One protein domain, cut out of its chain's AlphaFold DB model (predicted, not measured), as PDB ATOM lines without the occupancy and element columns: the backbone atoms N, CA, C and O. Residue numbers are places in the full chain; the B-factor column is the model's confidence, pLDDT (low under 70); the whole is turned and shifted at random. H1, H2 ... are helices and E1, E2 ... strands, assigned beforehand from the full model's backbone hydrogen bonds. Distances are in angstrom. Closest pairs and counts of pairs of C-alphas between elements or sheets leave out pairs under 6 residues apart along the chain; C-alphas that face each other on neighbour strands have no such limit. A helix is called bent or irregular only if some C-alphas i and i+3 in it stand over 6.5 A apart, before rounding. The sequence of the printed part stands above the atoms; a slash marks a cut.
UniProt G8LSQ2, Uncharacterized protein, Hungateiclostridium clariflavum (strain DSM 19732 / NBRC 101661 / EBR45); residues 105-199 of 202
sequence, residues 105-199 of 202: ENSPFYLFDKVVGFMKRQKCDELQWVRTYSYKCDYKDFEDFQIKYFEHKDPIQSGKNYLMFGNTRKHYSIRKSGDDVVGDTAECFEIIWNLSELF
ATOM      1  N   GLU A 105     249.929 210.125 135.329       53.75
ATOM      2  CA  GLU A 105     249.735 211.467 135.903       53.75
ATOM      3  C   GLU A 105     249.799 212.616 134.878       53.75
ATOM      4  O   GLU A 105     249.297 213.698 135.152       53.75
ATOM      5  N   ASN A 106     250.289 212.382 133.654       57.22
ATOM      6  CA  ASN A 106     250.368 213.417 132.605       57.22
ATOM      7  C   ASN A 106     249.563 213.096 131.333       57.22
ATOM      8  O   ASN A 106     249.740 213.718 130.285       57.22
ATOM      9  N   SER A 107     248.632 212.138 131.396       80.44
ATOM     10  CA  SER A 107     247.739 211.852 130.266       80.44
ATOM     11  C   SER A 107     246.720 212.986 130.047       80.44
ATOM     12  O   SER A 107     246.147 213.477 131.025       80.44
ATOM     13  N   PRO A 108     246.368 213.344 128.792       81.81
ATOM     14  CA  PRO A 108     245.261 214.260 128.488       81.81
ATOM     15  C   PRO A 108     243.959 213.909 129.224       81.81
ATOM     16  O   PRO A 108     243.228 214.797 129.666       81.81
ATOM     17  N   PHE A 109     243.690 212.611 129.412       88.06
ATOM     18  CA  PHE A 109     242.538 212.133 130.178       88.06
ATOM     19  C   PHE A 109     242.663 212.437 131.662       88.06
ATOM     20  O   PHE A 109     241.685 212.872 132.262       88.06
ATOM     21  N   TYR A 110     243.845 212.226 132.238       88.69
ATOM     22  CA  TYR A 110     244.092 212.501 133.648       88.69
ATOM     23  C   TYR A 110     243.940 213.992 133.948       88.69
ATOM     24  O   TYR A 110     243.209 214.355 134.869       88.69
ATOM     25  N   LEU A 111     244.534 214.857 133.119       90.62
ATOM     26  CA  LEU A 111     244.391 216.310 133.244       90.62
ATOM     27  C   LEU A 111     242.919 216.730 133.125       90.62
ATOM     28  O   LEU A 111     242.407 217.466 133.970       90.62
ATOM     29  N   PHE A 112     242.207 216.210 132.121       93.19
ATOM     30  CA  PHE A 112     240.775 216.461 131.958       93.19
ATOM     31  C   PHE A 112     239.977 216.021 133.195       93.19
ATOM     32  O   PHE A 112     239.148 216.777 133.700       93.19
ATOM     33  N   ASP A 113     240.233 214.818 133.708       94.12
ATOM     34  CA  ASP A 113     239.521 214.257 134.857       94.12
ATOM     35  C   ASP A 113     239.824 214.996 136.161       94.12
ATOM     36  O   ASP A 113     238.913 215.192 136.969       94.12
ATOM     37  N   LYS A 114     241.054 215.482 136.353       94.75
ATOM     38  CA  LYS A 114     241.417 216.350 137.481       94.75
ATOM     39  C   LYS A 114     240.616 217.641 137.469       94.75
ATOM     40  O   LYS A 114     240.007 217.993 138.483       94.75
ATOM     41  N   VAL A 115     240.541 218.303 136.314       96.12
ATOM     42  CA  VAL A 115     239.757 219.534 136.165       96.12
ATOM     43  C   VAL A 115     238.271 219.249 136.370       96.12
ATOM     44  O   VAL A 115     237.617 219.963 137.123       96.12
ATOM     45  N   VAL A 116     237.719 218.179 135.788       96.38
ATOM     46  CA  VAL A 116     236.317 217.786 136.026       96.38
ATOM     47  C   VAL A 116     236.059 217.502 137.505       96.38
ATOM     48  O   VAL A 116     235.054 217.960 138.052       96.38
ATOM     49  N   GLY A 117     236.963 216.787 138.174       96.44
ATOM     50  CA  GLY A 117     236.884 216.507 139.604       96.44
ATOM     51  C   GLY A 117     236.884 217.785 140.441       96.44
ATOM     52  O   GLY A 117     236.097 217.901 141.381       96.44
ATOM     53  N   PHE A 118     237.712 218.767 140.075       96.69
ATOM     54  CA  PHE A 118     237.675 220.109 140.651       96.69
ATOM     55  C   PHE A 118     236.336 220.808 140.395       96.69
ATOM     56  O   PHE A 118     235.724 221.308 141.340       96.69
ATOM     57  N   MET A 119     235.851 220.799 139.152       97.50
ATOM     58  CA  MET A 119     234.621 221.482 138.750       97.50
ATOM     59  C   MET A 119     233.386 220.926 139.458       97.50
ATOM     60  O   MET A 119     232.527 221.695 139.877       97.50
ATOM     61  N   LYS A 120     233.317 219.611 139.688       96.19
ATOM     62  CA  LYS A 120     232.206 218.975 140.415       96.19
ATOM     63  C   LYS A 120     232.086 219.402 141.882       96.19
ATOM     64  O   LYS A 120     231.041 219.173 142.485       96.19
ATOM     65  N   ARG A 121     233.119 220.034 142.453       95.81
ATOM     66  CA  ARG A 121     233.089 220.628 143.803       95.81
ATOM     67  C   ARG A 121     232.612 222.084 143.816       95.81
ATOM     68  O   ARG A 121     232.434 222.651 144.890       95.81
ATOM     69  N   GLN A 122     232.434 222.690 142.645       94.81
ATOM     70  CA  GLN A 122     232.058 224.095 142.499       94.81
ATOM     71  C   GLN A 122     230.538 224.270 142.479       94.81
ATOM     72  O   GLN A 122     229.772 223.304 142.510       94.81
ATOM     73  N   LYS A 123     230.091 225.530 142.396       90.56
ATOM     74  CA  LYS A 123     228.671 225.857 142.255       90.56
ATOM     75  C   LYS A 123     228.093 225.158 141.020       90.56
ATOM     76  O   LYS A 123     228.578 225.371 139.909       90.56
ATOM     77  N   CYS A 124     227.039 224.374 141.238       95.69
ATOM     78  CA  CYS A 124     226.306 223.641 140.214       95.69
ATOM     79  C   CYS A 124     224.937 224.288 139.978       95.69
ATOM     80  O   CYS A 124     224.121 224.371 140.898       95.69
ATOM     81  N   ASP A 125     224.687 224.721 138.745       94.25
ATOM     82  CA  ASP A 125     223.370 225.132 138.273       94.25
ATOM     83  C   ASP A 125     222.731 223.947 137.523       94.25
ATOM     84  O   ASP A 125     223.241 223.475 136.500       94.25
ATOM     85  N   GLU A 126     221.617 223.428 138.044       94.12
ATOM     86  CA  GLU A 126     220.938 222.270 137.460       94.12
ATOM     87  C   GLU A 126     219.831 222.675 136.479       94.12
ATOM     88  O   GLU A 126     218.777 223.175 136.872       94.12
ATOM     89  N   LEU A 127     220.027 222.369 135.195       91.06
ATOM     90  CA  LEU A 127     219.001 222.487 134.159       91.06
ATOM     91  C   LEU A 127     218.300 221.139 133.930       91.06
ATOM     92  O   LEU A 127     218.685 220.101 134.476       91.06
ATOM     93  N   GLN A 128     217.250 221.134 133.104       90.12
ATOM     94  CA  GLN A 128     216.450 219.930 132.842       90.12
ATOM     95  C   GLN A 128     217.285 218.770 132.266       90.12
ATOM     96  O   GLN A 128     217.044 217.618 132.615       90.12
ATOM     97  N   TRP A 129     218.280 219.063 131.424       92.19
ATOM     98  CA  TRP A 129     219.058 218.063 130.673       92.19
ATOM     99  C   TRP A 129     220.576 218.122 130.918       92.19
ATOM    100  O   TRP A 129     221.275 217.165 130.589       92.19
ATOM    101  N   VAL A 130     221.087 219.190 131.543       95.19
ATOM    102  CA  VAL A 130     222.520 219.408 131.819       95.19
ATOM    103  C   VAL A 130     222.716 219.987 133.222       95.19
ATOM    104  O   VAL A 130     221.884 220.748 133.710       95.19
ATOM    105  N   ARG A 131     223.819 219.624 133.877       97.00
ATOM    106  CA  ARG A 131     224.383 220.326 135.033       97.00
ATOM    107  C   ARG A 131     225.524 221.216 134.563       97.00
ATOM    108  O   ARG A 131     226.393 220.757 133.820       97.00
ATOM    109  N   THR A 132     225.529 222.470 134.993       97.38
ATOM    110  CA  THR A 132     226.607 223.411 134.687       97.38
ATOM    111  C   THR A 132     227.332 223.776 135.966       97.38
ATOM    112  O   THR A 132     226.775 224.432 136.841       97.38
ATOM    113  N   TYR A 133     228.594 223.380 136.056       97.94
ATOM    114  CA  TYR A 133     229.477 223.776 137.144       97.94
ATOM    115  C   TYR A 133     230.292 224.976 136.686       97.94
ATOM    116  O   TYR A 133     230.820 224.945 135.576       97.94
ATOM    117  N   SER A 134     230.394 226.024 137.503       96.44
ATOM    118  CA  SER A 134     231.115 227.249 137.132       96.44
ATOM    119  C   SER A 134     232.096 227.681 138.216       96.44
ATOM    120  O   SER A 134     231.769 227.664 139.401       96.44
ATOM    121  N   TYR A 135     233.273 228.129 137.791       96.31
ATOM    122  CA  TYR A 135     234.312 228.700 138.639       96.31
ATOM    123  C   TYR A 135     234.840 229.981 137.997       96.31
ATOM    124  O   TYR A 135     235.132 229.991 136.803       96.31
ATOM    125  N   LYS A 136     234.932 231.068 138.767       95.19
ATOM    126  CA  LYS A 136     235.468 232.353 138.305       95.19
ATOM    127  C   LYS A 136     236.836 232.564 138.944       95.19
ATOM    128  O   LYS A 136     236.952 232.428 140.159       95.19
ATOM    129  N   CYS A 137     237.830 232.917 138.143       92.50
ATOM    130  CA  CYS A 137     239.167 233.265 138.615       92.50
ATOM    131  C   CYS A 137     239.826 234.253 137.663       92.50
ATOM    132  O   CYS A 137     239.386 234.402 136.525       92.50
ATOM    133  N   ASP A 138     240.895 234.890 138.121       90.44
ATOM    134  CA  ASP A 138     241.699 235.766 137.281       90.44
ATOM    135  C   ASP A 138     242.683 234.923 136.461       90.44
ATOM    136  O   ASP A 138     243.332 234.017 136.987       90.44
ATOM    137  N   TYR A 139     242.777 235.192 135.158       89.81
ATOM    138  CA  TYR A 139     243.700 234.488 134.271       89.81
ATOM    139  C   TYR A 139     244.197 235.404 133.152       89.81
ATOM    140  O   TYR A 139     243.440 235.762 132.245       89.81
ATOM    141  N   LYS A 140     245.493 235.743 133.195       84.75
ATOM    142  CA  LYS A 140     246.144 236.668 132.249       84.75
ATOM    143  C   LYS A 140     245.286 237.939 132.057       84.75
ATOM    144  O   LYS A 140     244.753 238.471 133.026       84.75
ATOM    145  N   ASP A 141     245.111 238.382 130.812       80.44
ATOM    146  CA  ASP A 141     244.319 239.561 130.436       80.44
ATOM    147  C   ASP A 141     242.842 239.236 130.122       80.44
ATOM    148  O   ASP A 141     242.158 240.003 129.437       80.44
ATOM    149  N   PHE A 142     242.325 238.080 130.556       82.50
ATOM    150  CA  PHE A 142     240.911 237.757 130.358       82.50
ATOM    151  C   PHE A 142     240.043 238.418 131.427       82.50
ATOM    152  O   PHE A 142     239.922 237.931 132.551       82.50
ATOM    153  N   GLU A 143     239.348 239.482 131.034       87.06
ATOM    154  CA  GLU A 143     238.271 240.053 131.842       87.06
ATOM    155  C   GLU A 143     237.165 239.006 132.066       87.06
ATOM    156  O   GLU A 143     236.733 238.329 131.126       87.06
ATOM    157  N   ASP A 144     236.712 238.857 133.312       90.06
ATOM    158  CA  ASP A 144     235.658 237.916 133.711       90.06
ATOM    159  C   ASP A 144     235.895 236.449 133.302       90.06
ATOM    160  O   ASP A 144     234.945 235.728 132.972       90.06
ATOM    161  N   PHE A 145     237.147 235.985 133.339       95.19
ATOM    162  CA  PHE A 145     237.484 234.598 133.029       95.19
ATOM    163  C   PHE A 145     236.730 233.595 133.919       95.19
ATOM    164  O   PHE A 145     236.627 233.735 135.142       95.19
ATOM    165  N   GLN A 146     236.180 232.561 133.283       95.94
ATOM    166  CA  GLN A 146     235.459 231.478 133.934       95.94
ATOM    167  C   GLN A 146     235.850 230.126 133.350       95.94
ATOM    168  O   GLN A 146     236.083 229.973 132.152       95.94
ATOM    169  N   ILE A 147     235.823 229.124 134.216       97.31
ATOM    170  CA  ILE A 147     235.886 227.717 133.849       97.31
ATOM    171  C   ILE A 147     234.492 227.146 134.046       97.31
ATOM    172  O   ILE A 147     233.873 227.347 135.095       97.31
ATOM    173  N   LYS A 148     233.977 226.453 133.034       97.56
ATOM    174  CA  LYS A 148     232.676 225.790 133.091       97.56
ATOM    175  C   LYS A 148     232.792 224.334 132.697       97.56
ATOM    176  O   LYS A 148     233.466 224.013 131.727       97.56
ATOM    177  N   TYR A 149     232.086 223.473 133.418       98.06
ATOM    178  CA  TYR A 149     231.885 222.082 133.034       98.06
ATOM    179  C   TYR A 149     230.408 221.841 132.755       98.06
ATOM    180  O   TYR A 149     229.561 222.123 133.605       98.06
ATOM    181  N   PHE A 150     230.107 221.321 131.569       97.19
ATOM    182  CA  PHE A 150     228.756 220.965 131.152       97.19
ATOM    183  C   PHE A 150     228.619 219.445 131.163       97.19
ATOM    184  O   PHE A 150     229.247 218.745 130.369       97.19
ATOM    185  N   GLU A 151     227.790 218.940 132.070       97.12
ATOM    186  CA  GLU A 151     227.541 217.515 132.269       97.12
ATOM    187  C   GLU A 151     226.101 217.179 131.873       97.12
ATOM    188  O   GLU A 151     225.150 217.601 132.531       97.12
ATOM    189  N   HIS A 152     225.916 216.408 130.806       95.31
ATOM    190  CA  HIS A 152     224.609 215.898 130.411       95.31
ATOM    191  C   HIS A 152     224.123 214.872 131.434       95.31
ATOM    192  O   HIS A 152     224.864 213.979 131.843       95.31
ATOM    193  N   LYS A 153     222.855 214.998 131.840       92.62
ATOM    194  CA  LYS A 153     222.234 214.091 132.818       92.62
ATOM    195  C   LYS A 153     221.987 212.694 132.238       92.62
ATOM    196  O   LYS A 153     221.953 211.722 132.986       92.62
ATOM    197  N   ASP A 154     221.804 212.609 130.922       91.25
ATOM    198  CA  ASP A 154     221.622 211.360 130.184       91.25
ATOM    199  C   ASP A 154     222.987 210.704 129.886       91.25
ATOM    200  O   ASP A 154     223.792 211.300 129.161       91.25
ATOM    201  N   PRO A 155     223.260 209.480 130.385       87.88
ATOM    202  CA  PRO A 155     224.519 208.777 130.146       87.88
ATOM    203  C   PRO A 155     224.840 208.548 128.666       87.88
ATOM    204  O   PRO A 155     226.013 208.547 128.294       87.88
ATOM    205  N   ILE A 156     223.822 208.412 127.808       89.50
ATOM    206  CA  ILE A 156     224.009 208.239 126.356       89.50
ATOM    207  C   ILE A 156     224.638 209.500 125.745       89.50
ATOM    208  O   ILE A 156     225.332 209.447 124.732       89.50
ATOM    209  N   GLN A 157     224.441 210.649 126.392       87.31
ATOM    210  CA  GLN A 157     224.976 211.938 125.972       87.31
ATOM    211  C   GLN A 157     226.255 212.329 126.718       87.31
ATOM    212  O   GLN A 157     226.751 213.432 126.515       87.31
ATOM    213  N   SER A 158     226.834 211.436 127.529       84.25
ATOM    214  CA  SER A 158     228.071 211.705 128.279       84.25
ATOM    215  C   SER A 158     229.258 212.086 127.383       84.25
ATOM    216  O   SER A 158     230.063 212.931 127.767       84.25
ATOM    217  N   GLY A 159     229.320 211.578 126.145       86.75
ATOM    218  CA  GLY A 159     230.307 211.993 125.130       86.75
ATOM    219  C   GLY A 159     230.138 213.432 124.608       86.75
ATOM    220  O   GLY A 159     230.934 213.921 123.804       86.75
ATOM    221  N   LYS A 160     229.084 214.134 125.038       90.62
ATOM    222  CA  LYS A 160     228.882 215.569 124.802       90.62
ATOM    223  C   LYS A 160     229.279 216.418 126.007       90.62
ATOM    224  O   LYS A 160     229.092 217.628 125.955       90.62
ATOM    225  N   ASN A 161     229.783 215.826 127.090       95.81
ATOM    226  CA  ASN A 161     230.265 216.587 128.237       95.81
ATOM    227  C   ASN A 161     231.557 217.311 127.871       95.81
ATOM    228  O   ASN A 161     232.435 216.717 127.250       95.81
ATOM    229  N   TYR A 162     231.690 218.572 128.266       97.62
ATOM    230  CA  TYR A 162     232.845 219.380 127.882       97.62
ATOM    231  C   TYR A 162     233.217 220.403 128.950       97.62
ATOM    232  O   TYR A 162     232.376 220.846 129.739       97.62
ATOM    233  N   LEU A 163     234.497 220.762 128.957       98.25
ATOM    234  CA  LEU A 163     235.042 221.889 129.697       98.25
ATOM    235  C   LEU A 163     235.149 223.092 128.767       98.25
ATOM    236  O   LEU A 163     235.455 222.947 127.586       98.25
ATOM    237  N   MET A 164     234.911 224.276 129.314       97.75
ATOM    238  CA  MET A 164     235.062 225.547 128.622       97.75
ATOM    239  C   MET A 164     235.844 226.515 129.505       97.75
ATOM    240  O   MET A 164     235.506 226.684 130.675       97.75
ATOM    241  N   PHE A 165     236.847 227.170 128.933       97.12
ATOM    242  CA  PHE A 165     237.735 228.116 129.600       97.12
ATOM    243  C   PHE A 165     237.649 229.466 128.896       97.12
ATOM    244  O   PHE A 165     237.862 229.542 127.687       97.12
ATOM    245  N   GLY A 166     237.343 230.535 129.624       95.19
ATOM    246  CA  GLY A 166     237.291 231.885 129.067       95.19
ATOM    247  C   GLY A 166     236.059 232.669 129.489       95.19
ATOM    248  O   GLY A 166     235.465 232.436 130.539       95.19
ATOM    249  N   ASN A 167     235.676 233.627 128.658       91.81
ATOM    250  CA  ASN A 167     234.529 234.499 128.876       91.81
ATOM    251  C   ASN A 167     233.576 234.467 127.668       91.81
ATOM    252  O   ASN A 167     233.736 233.693 126.724       91.81
ATOM    253  N   THR A 168     232.551 235.320 127.689       86.31
ATOM    254  CA  THR A 168     231.542 235.391 126.619       86.31
ATOM    255  C   THR A 168     232.094 235.872 125.276       86.31
ATOM    256  O   THR A 168     231.475 235.611 124.249       86.31
ATOM    257  N   ARG A 169     233.240 236.567 125.263       89.31
ATOM    258  CA  ARG A 169     233.869 237.103 124.046       89.31
ATOM    259  C   ARG A 169     234.892 236.144 123.452       89.31
ATOM    260  O   ARG A 169     235.008 236.062 122.234       89.31
ATOM    261  N   LYS A 170     235.642 235.448 124.302       92.25
ATOM    262  CA  LYS A 170     236.708 234.535 123.904       92.25
ATOM    263  C   LYS A 170     236.737 233.354 124.865       92.25
ATOM    264  O   LYS A 170     236.922 233.537 126.067       92.25
ATOM    265  N   HIS A 171     236.554 232.160 124.322       94.88
ATOM    266  CA  HIS A 171     236.586 230.917 125.075       94.88
ATOM    267  C   HIS A 171     237.178 229.794 124.232       94.88
ATOM    268  O   HIS A 171     237.174 229.865 123.006       94.88
ATOM    269  N   TYR A 172     237.649 228.776 124.934       96.62
ATOM    270  CA  TYR A 172     238.212 227.547 124.399       96.62
ATOM    271  C   TYR A 172     237.516 226.367 125.063       96.62
ATOM    272  O   TYR A 172     237.072 226.482 126.209       96.62
ATOM    273  N   SER A 173     237.386 225.247 124.364       97.38
ATOM    274  CA  SER A 173     236.690 224.078 124.894       97.38
ATOM    275  C   SER A 173     237.348 222.758 124.531       97.38
ATOM    276  O   SER A 173     237.846 222.578 123.423       97.38
ATOM    277  N   ILE A 174     237.289 221.809 125.464       97.25
ATOM    278  CA  ILE A 174     237.759 220.434 125.277       97.25
ATOM    279  C   ILE A 174     236.730 219.434 125.791       97.25
ATOM    280  O   ILE A 174     235.985 219.705 126.737       97.25
ATOM    281  N   ARG A 175     236.703 218.249 125.183       96.12
ATOM    282  CA  ARG A 175     235.861 217.123 125.599       96.12
ATOM    283  C   ARG A 175     236.521 215.784 125.324       96.12
ATOM    284  O   ARG A 175     237.342 215.673 124.423       96.12
ATOM    285  N   LYS A 176     236.074 214.752 126.034       92.56
ATOM    286  CA  LYS A 176     236.420 213.362 125.716       92.56
ATOM    287  C   LYS A 176     235.659 212.889 124.477       92.56
ATOM    288  O   LYS A 176     234.456 213.127 124.357       92.56
ATOM    289  N   SER A 177     236.352 212.206 123.574       89.31
ATOM    290  CA  SER A 177     235.791 211.598 122.370       89.31
ATOM    291  C   SER A 177     236.503 210.278 122.079       89.31
ATOM    292  O   SER A 177     237.604 210.272 121.539       89.31
ATOM    293  N   GLY A 178     235.858 209.157 122.415       84.25
ATOM    294  CA  GLY A 178     236.498 207.841 122.348       84.25
ATOM    295  C   GLY A 178     237.666 207.768 123.329       84.25
ATOM    296  O   GLY A 178     237.491 208.097 124.503       84.25
ATOM    297  N   ASP A 179     238.839 207.404 122.818       81.56
ATOM    298  CA  ASP A 179     240.081 207.277 123.588       81.56
ATOM    299  C   ASP A 179     240.955 208.545 123.536       81.56
ATOM    300  O   ASP A 179     242.129 208.497 123.901       81.56
ATOM    301  N   ASP A 180     240.398 209.684 123.096       84.00
ATOM    302  CA  ASP A 180     241.114 210.964 123.001       84.00
ATOM    303  C   ASP A 180     240.358 212.150 123.645       84.00
ATOM    304  O   ASP A 180     239.147 212.096 123.896       84.00
ATOM    305  N   VAL A 181     241.078 213.242 123.914       88.88
ATOM    306  CA  VAL A 181     240.528 214.554 124.277       88.88
ATOM    307  C   VAL A 181     240.639 215.476 123.066       88.88
ATOM    308  O   VAL A 181     241.727 215.747 122.579       88.88
ATOM    309  N   VAL A 182     239.505 215.993 122.596       89.88
ATOM    310  CA  VAL A 182     239.403 216.793 121.366       89.88
ATOM    311  C   VAL A 182     238.858 218.194 121.645       89.88
ATOM    312  O   VAL A 182     238.140 218.400 122.628       89.88
ATOM    313  N   GLY A 183     239.140 219.140 120.747       93.12
ATOM    314  CA  GLY A 183     238.724 220.543 120.841       93.12
ATOM    315  C   GLY A 183     239.916 221.489 120.711       93.12
ATOM    316  O   GLY A 183     240.871 221.178 120.003       93.12
ATOM    317  N   ASP A 184     239.874 222.607 121.429       94.00
ATOM    318  CA  ASP A 184     240.953 223.598 121.527       94.00
ATOM    319  C   ASP A 184     242.036 223.104 122.510       94.00
ATOM    320  O   ASP A 184     242.261 223.683 123.576       94.00
ATOM    321  N   THR A 185     242.622 221.940 122.216       90.12
ATOM    322  CA  THR A 185     243.475 221.190 123.153       90.12
ATOM    323  C   THR A 185     244.739 221.946 123.534       90.12
ATOM    324  O   THR A 185     245.085 221.960 124.712       90.12
ATOM    325  N   ALA A 186     245.395 222.615 122.584       85.94
ATOM    326  CA  ALA A 186     246.610 223.381 122.844       85.94
ATOM    327  C   ALA A 186     246.357 224.511 123.856       85.94
ATOM    328  O   ALA A 186     247.024 224.585 124.887       85.94
ATOM    329  N   GLU A 187     245.348 225.345 123.608       92.81
ATOM    330  CA  GLU A 187     245.009 226.469 124.477       92.81
ATOM    331  C   GLU A 187     244.456 226.002 125.822       92.81
ATOM    332  O   GLU A 187     244.832 226.541 126.864       92.81
ATOM    333  N   CYS A 188     243.583 224.990 125.832       93.94
ATOM    334  CA  CYS A 188     243.011 224.490 127.077       93.94
ATOM    335  C   CYS A 188     244.066 223.821 127.959       93.94
ATOM    336  O   CYS A 188     244.058 224.060 129.163       93.94
ATOM    337  N   PHE A 189     244.987 223.027 127.404       91.38
ATOM    338  CA  PHE A 189     246.052 222.425 128.209       91.38
ATOM    339  C   PHE A 189     247.078 223.452 128.683       91.38
ATOM    340  O   PHE A 189     247.520 223.345 129.822       91.38
ATOM    341  N   GLU A 190     247.380 224.496 127.904       91.12
ATOM    342  CA  GLU A 190     248.193 225.616 128.395       91.12
ATOM    343  C   GLU A 190     247.519 226.312 129.591       91.12
ATOM    344  O   GLU A 190     248.166 226.615 130.593       91.12
ATOM    345  N   ILE A 191     246.203 226.541 129.521       93.56
ATOM    346  CA  ILE A 191     245.429 227.112 130.633       93.56
ATOM    347  C   ILE A 191     245.447 226.180 131.848       93.56
ATOM    348  O   ILE A 191     245.653 226.652 132.964       93.56
ATOM    349  N   ILE A 192     245.238 224.877 131.642       93.56
ATOM    350  CA  ILE A 192     245.248 223.881 132.718       93.56
ATOM    351  C   ILE A 192     246.612 223.844 133.400       93.56
ATOM    352  O   ILE A 192     246.666 223.850 134.626       93.56
ATOM    353  N   TRP A 193     247.690 223.870 132.620       90.19
ATOM    354  CA  TRP A 193     249.057 223.896 133.126       90.19
ATOM    355  C   TRP A 193     249.348 225.160 133.934       90.19
ATOM    356  O   TRP A 193     249.829 225.089 135.058       90.19
ATOM    357  N   ASN A 194     248.976 226.332 133.415       90.50
ATOM    358  CA  ASN A 194     249.160 227.602 134.122       90.50
ATOM    359  C   ASN A 194     248.314 227.712 135.406       90.50
ATOM    360  O   ASN A 194     248.570 228.579 136.239       90.50
ATOM    361  N   LEU A 195     247.291 226.868 135.550       92.31
ATOM    362  CA  LEU A 195     246.429 226.761 136.725       92.31
ATOM    363  C   LEU A 195     246.624 225.412 137.448       92.31
ATOM    364  O   LEU A 195     245.721 224.971 138.155       92.31
ATOM    365  N   SER A 196     247.771 224.746 137.288       90.81
ATOM    366  CA  SER A 196     248.029 223.401 137.832       90.81
ATOM    367  C   SER A 196     247.801 223.314 139.346       90.81
ATOM    368  O   SER A 196     247.121 222.399 139.819       90.81
ATOM    369  N   GLU A 197     248.252 224.331 140.085       90.06
ATOM    370  CA  GLU A 197     248.043 224.494 141.530       90.06
ATOM    371  C   GLU A 197     246.555 224.502 141.916       90.06
ATOM    372  O   GLU A 197     246.162 223.941 142.934       90.06
ATOM    373  N   LEU A 198     245.687 225.087 141.083       90.94
ATOM    374  CA  LEU A 198     244.241 225.106 141.333       90.94
ATOM    375  C   LEU A 198     243.630 223.699 141.246       90.94
ATOM    376  O   LEU A 198     242.645 223.388 141.924       90.94
ATOM    377  N   PHE A 199     244.192 222.856 140.382       89.38
ATOM    378  CA  PHE A 199     243.682 221.521 140.088       89.38
ATOM    379  C   PHE A 199     244.401 220.408 140.856       89.38
ATOM    380  O   PHE A 199     243.994 219.249 140.728       89.38
TER     381      PHE A 199
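AT A GLANCE: This is residues 105 to 199 of the 202 residues of an uncharacterized protein of Hungateiclostridium clariflavum (strain DSM 19732 / NBRC 101661 / EBR45) (UniProt G8LSQ2). A twisted sheet of six antiparallel strands forms a wall, with the helices H1 and H3 packed over one of its faces and no named helix over the other. The short H4, which follows H3, packs on H1, while H2 stands at the sheet's level between E3 and E4 along the chain. The 95 printed residues hold four named helices and six named strands in the order H1 E1 E2 E3 H2 E4 E5 E6 H3 H4, and the sheet's order is E1 - E2 - E3 - E4 - E5 - E6. The class is mixed, helices and strands, in two layers, with H1 and H3 on one face of the sheet. The whole is compact, with a radius of gyration of the C-alphas of 12.7 A and spans of 37 by 28 by 23 A.

IN THESE COORDINATES: H1, residues 108 to 119, begins at C-alpha 108 at (245.261, 214.260, 128.488) and is 16.5 A long from first to last C-alpha. E1 is residues 123 to 126, E2 residues 130 to 136 with 19.4 A, and E3 residues 146 to 152 with 19.3 A. H2, residues 155 to 160, is irregular: C-alphas 156 and 159 are 7.4 A apart, where about 5 A is found in a regular helix. E4 is residues 162 to 166 with 13.3 A, E5 residues 171 to 177 with 19.5 A, and E6 residues 180 to 183. C-alpha 171, where E5 begins, is at (236.586, 230.917, 125.075). H3, residues 185 to 194, is 13.9 A long. H4, residues 196 to 199, ends at C-alpha 199 at (243.682, 221.521, 140.088).

HOW THE PARTS SIT: The sheet holds two meanders, E1 E2 E3 and E4 E5 E6, in each of which a strand is the antiparallel neighbour of the one before. E1 and E2 form a hairpin, with N 125 and O 132 at 2.8 A. E2 and E3 form a hairpin, with N 133 and O 149 at 2.9 A. E3 and E4 are antiparallel, with N 148 and O 164 at 2.8 A. E4 and E5 form a hairpin, with N 165 and O 172 at 2.8 A. E5 and E6 form a hairpin, with N 175 and O 182 at 2.9 A. The edge strands are E1 and E6, and from edge to edge the strands' lines turn by 94 degrees. H1 is on the sheet at a height of 8.4 A, over E4 and only just over E3 and E5, with 3 of its C-alphas falling on each of these two. It runs across the strands, at 73 degrees to E4 on the local plane; its closest C-alphas to E2 are those of Met 119 and Tyr 133, 5.9 A. H3 is on the same face at a height of 9.5 A, over E4 and E5, and runs across the strands at 70 degrees to E4 on the local plane. The closest C-alphas of E5 and H3 are those of Ile 174 and Thr 185, 6.1 A. H1 and H3 are close but not clearly touching, with the C-alphas of Leu 111 and Ile 192 closest at 7.6 A, at a steep tilt of 58 degrees, the same way. H1, with residues 114 to 118 alone, and H4 only just touch, with 3 pairs of C-alphas within 8 A, the closest those of Val 115 and Phe 199 at 5.9 A. H2 is on the sheet, at the sheet's level, and the closest C-alphas of E3 and H2 are those of His 152 and Ser 158, 5.8 A. H1 and H2 are apart. In H1 and H3 every O i to N i+4 pair is within hydrogen-bond range, in H2 0 of 2 are, beside 2 of 3 O i to N i+3 pairs, and H4 is too short for an O i to N i+4 pair.

THE WHOLE: The two C-alphas farthest apart are those of Asp 141 and Ile 156, at 37.6 A. The printed part has no cut, and no link is long; E2 to E3, with 9 residues, is short and the other links are tight. The mean pLDDT of the printed part is 91.4, and residues 105 to 106 are under 70.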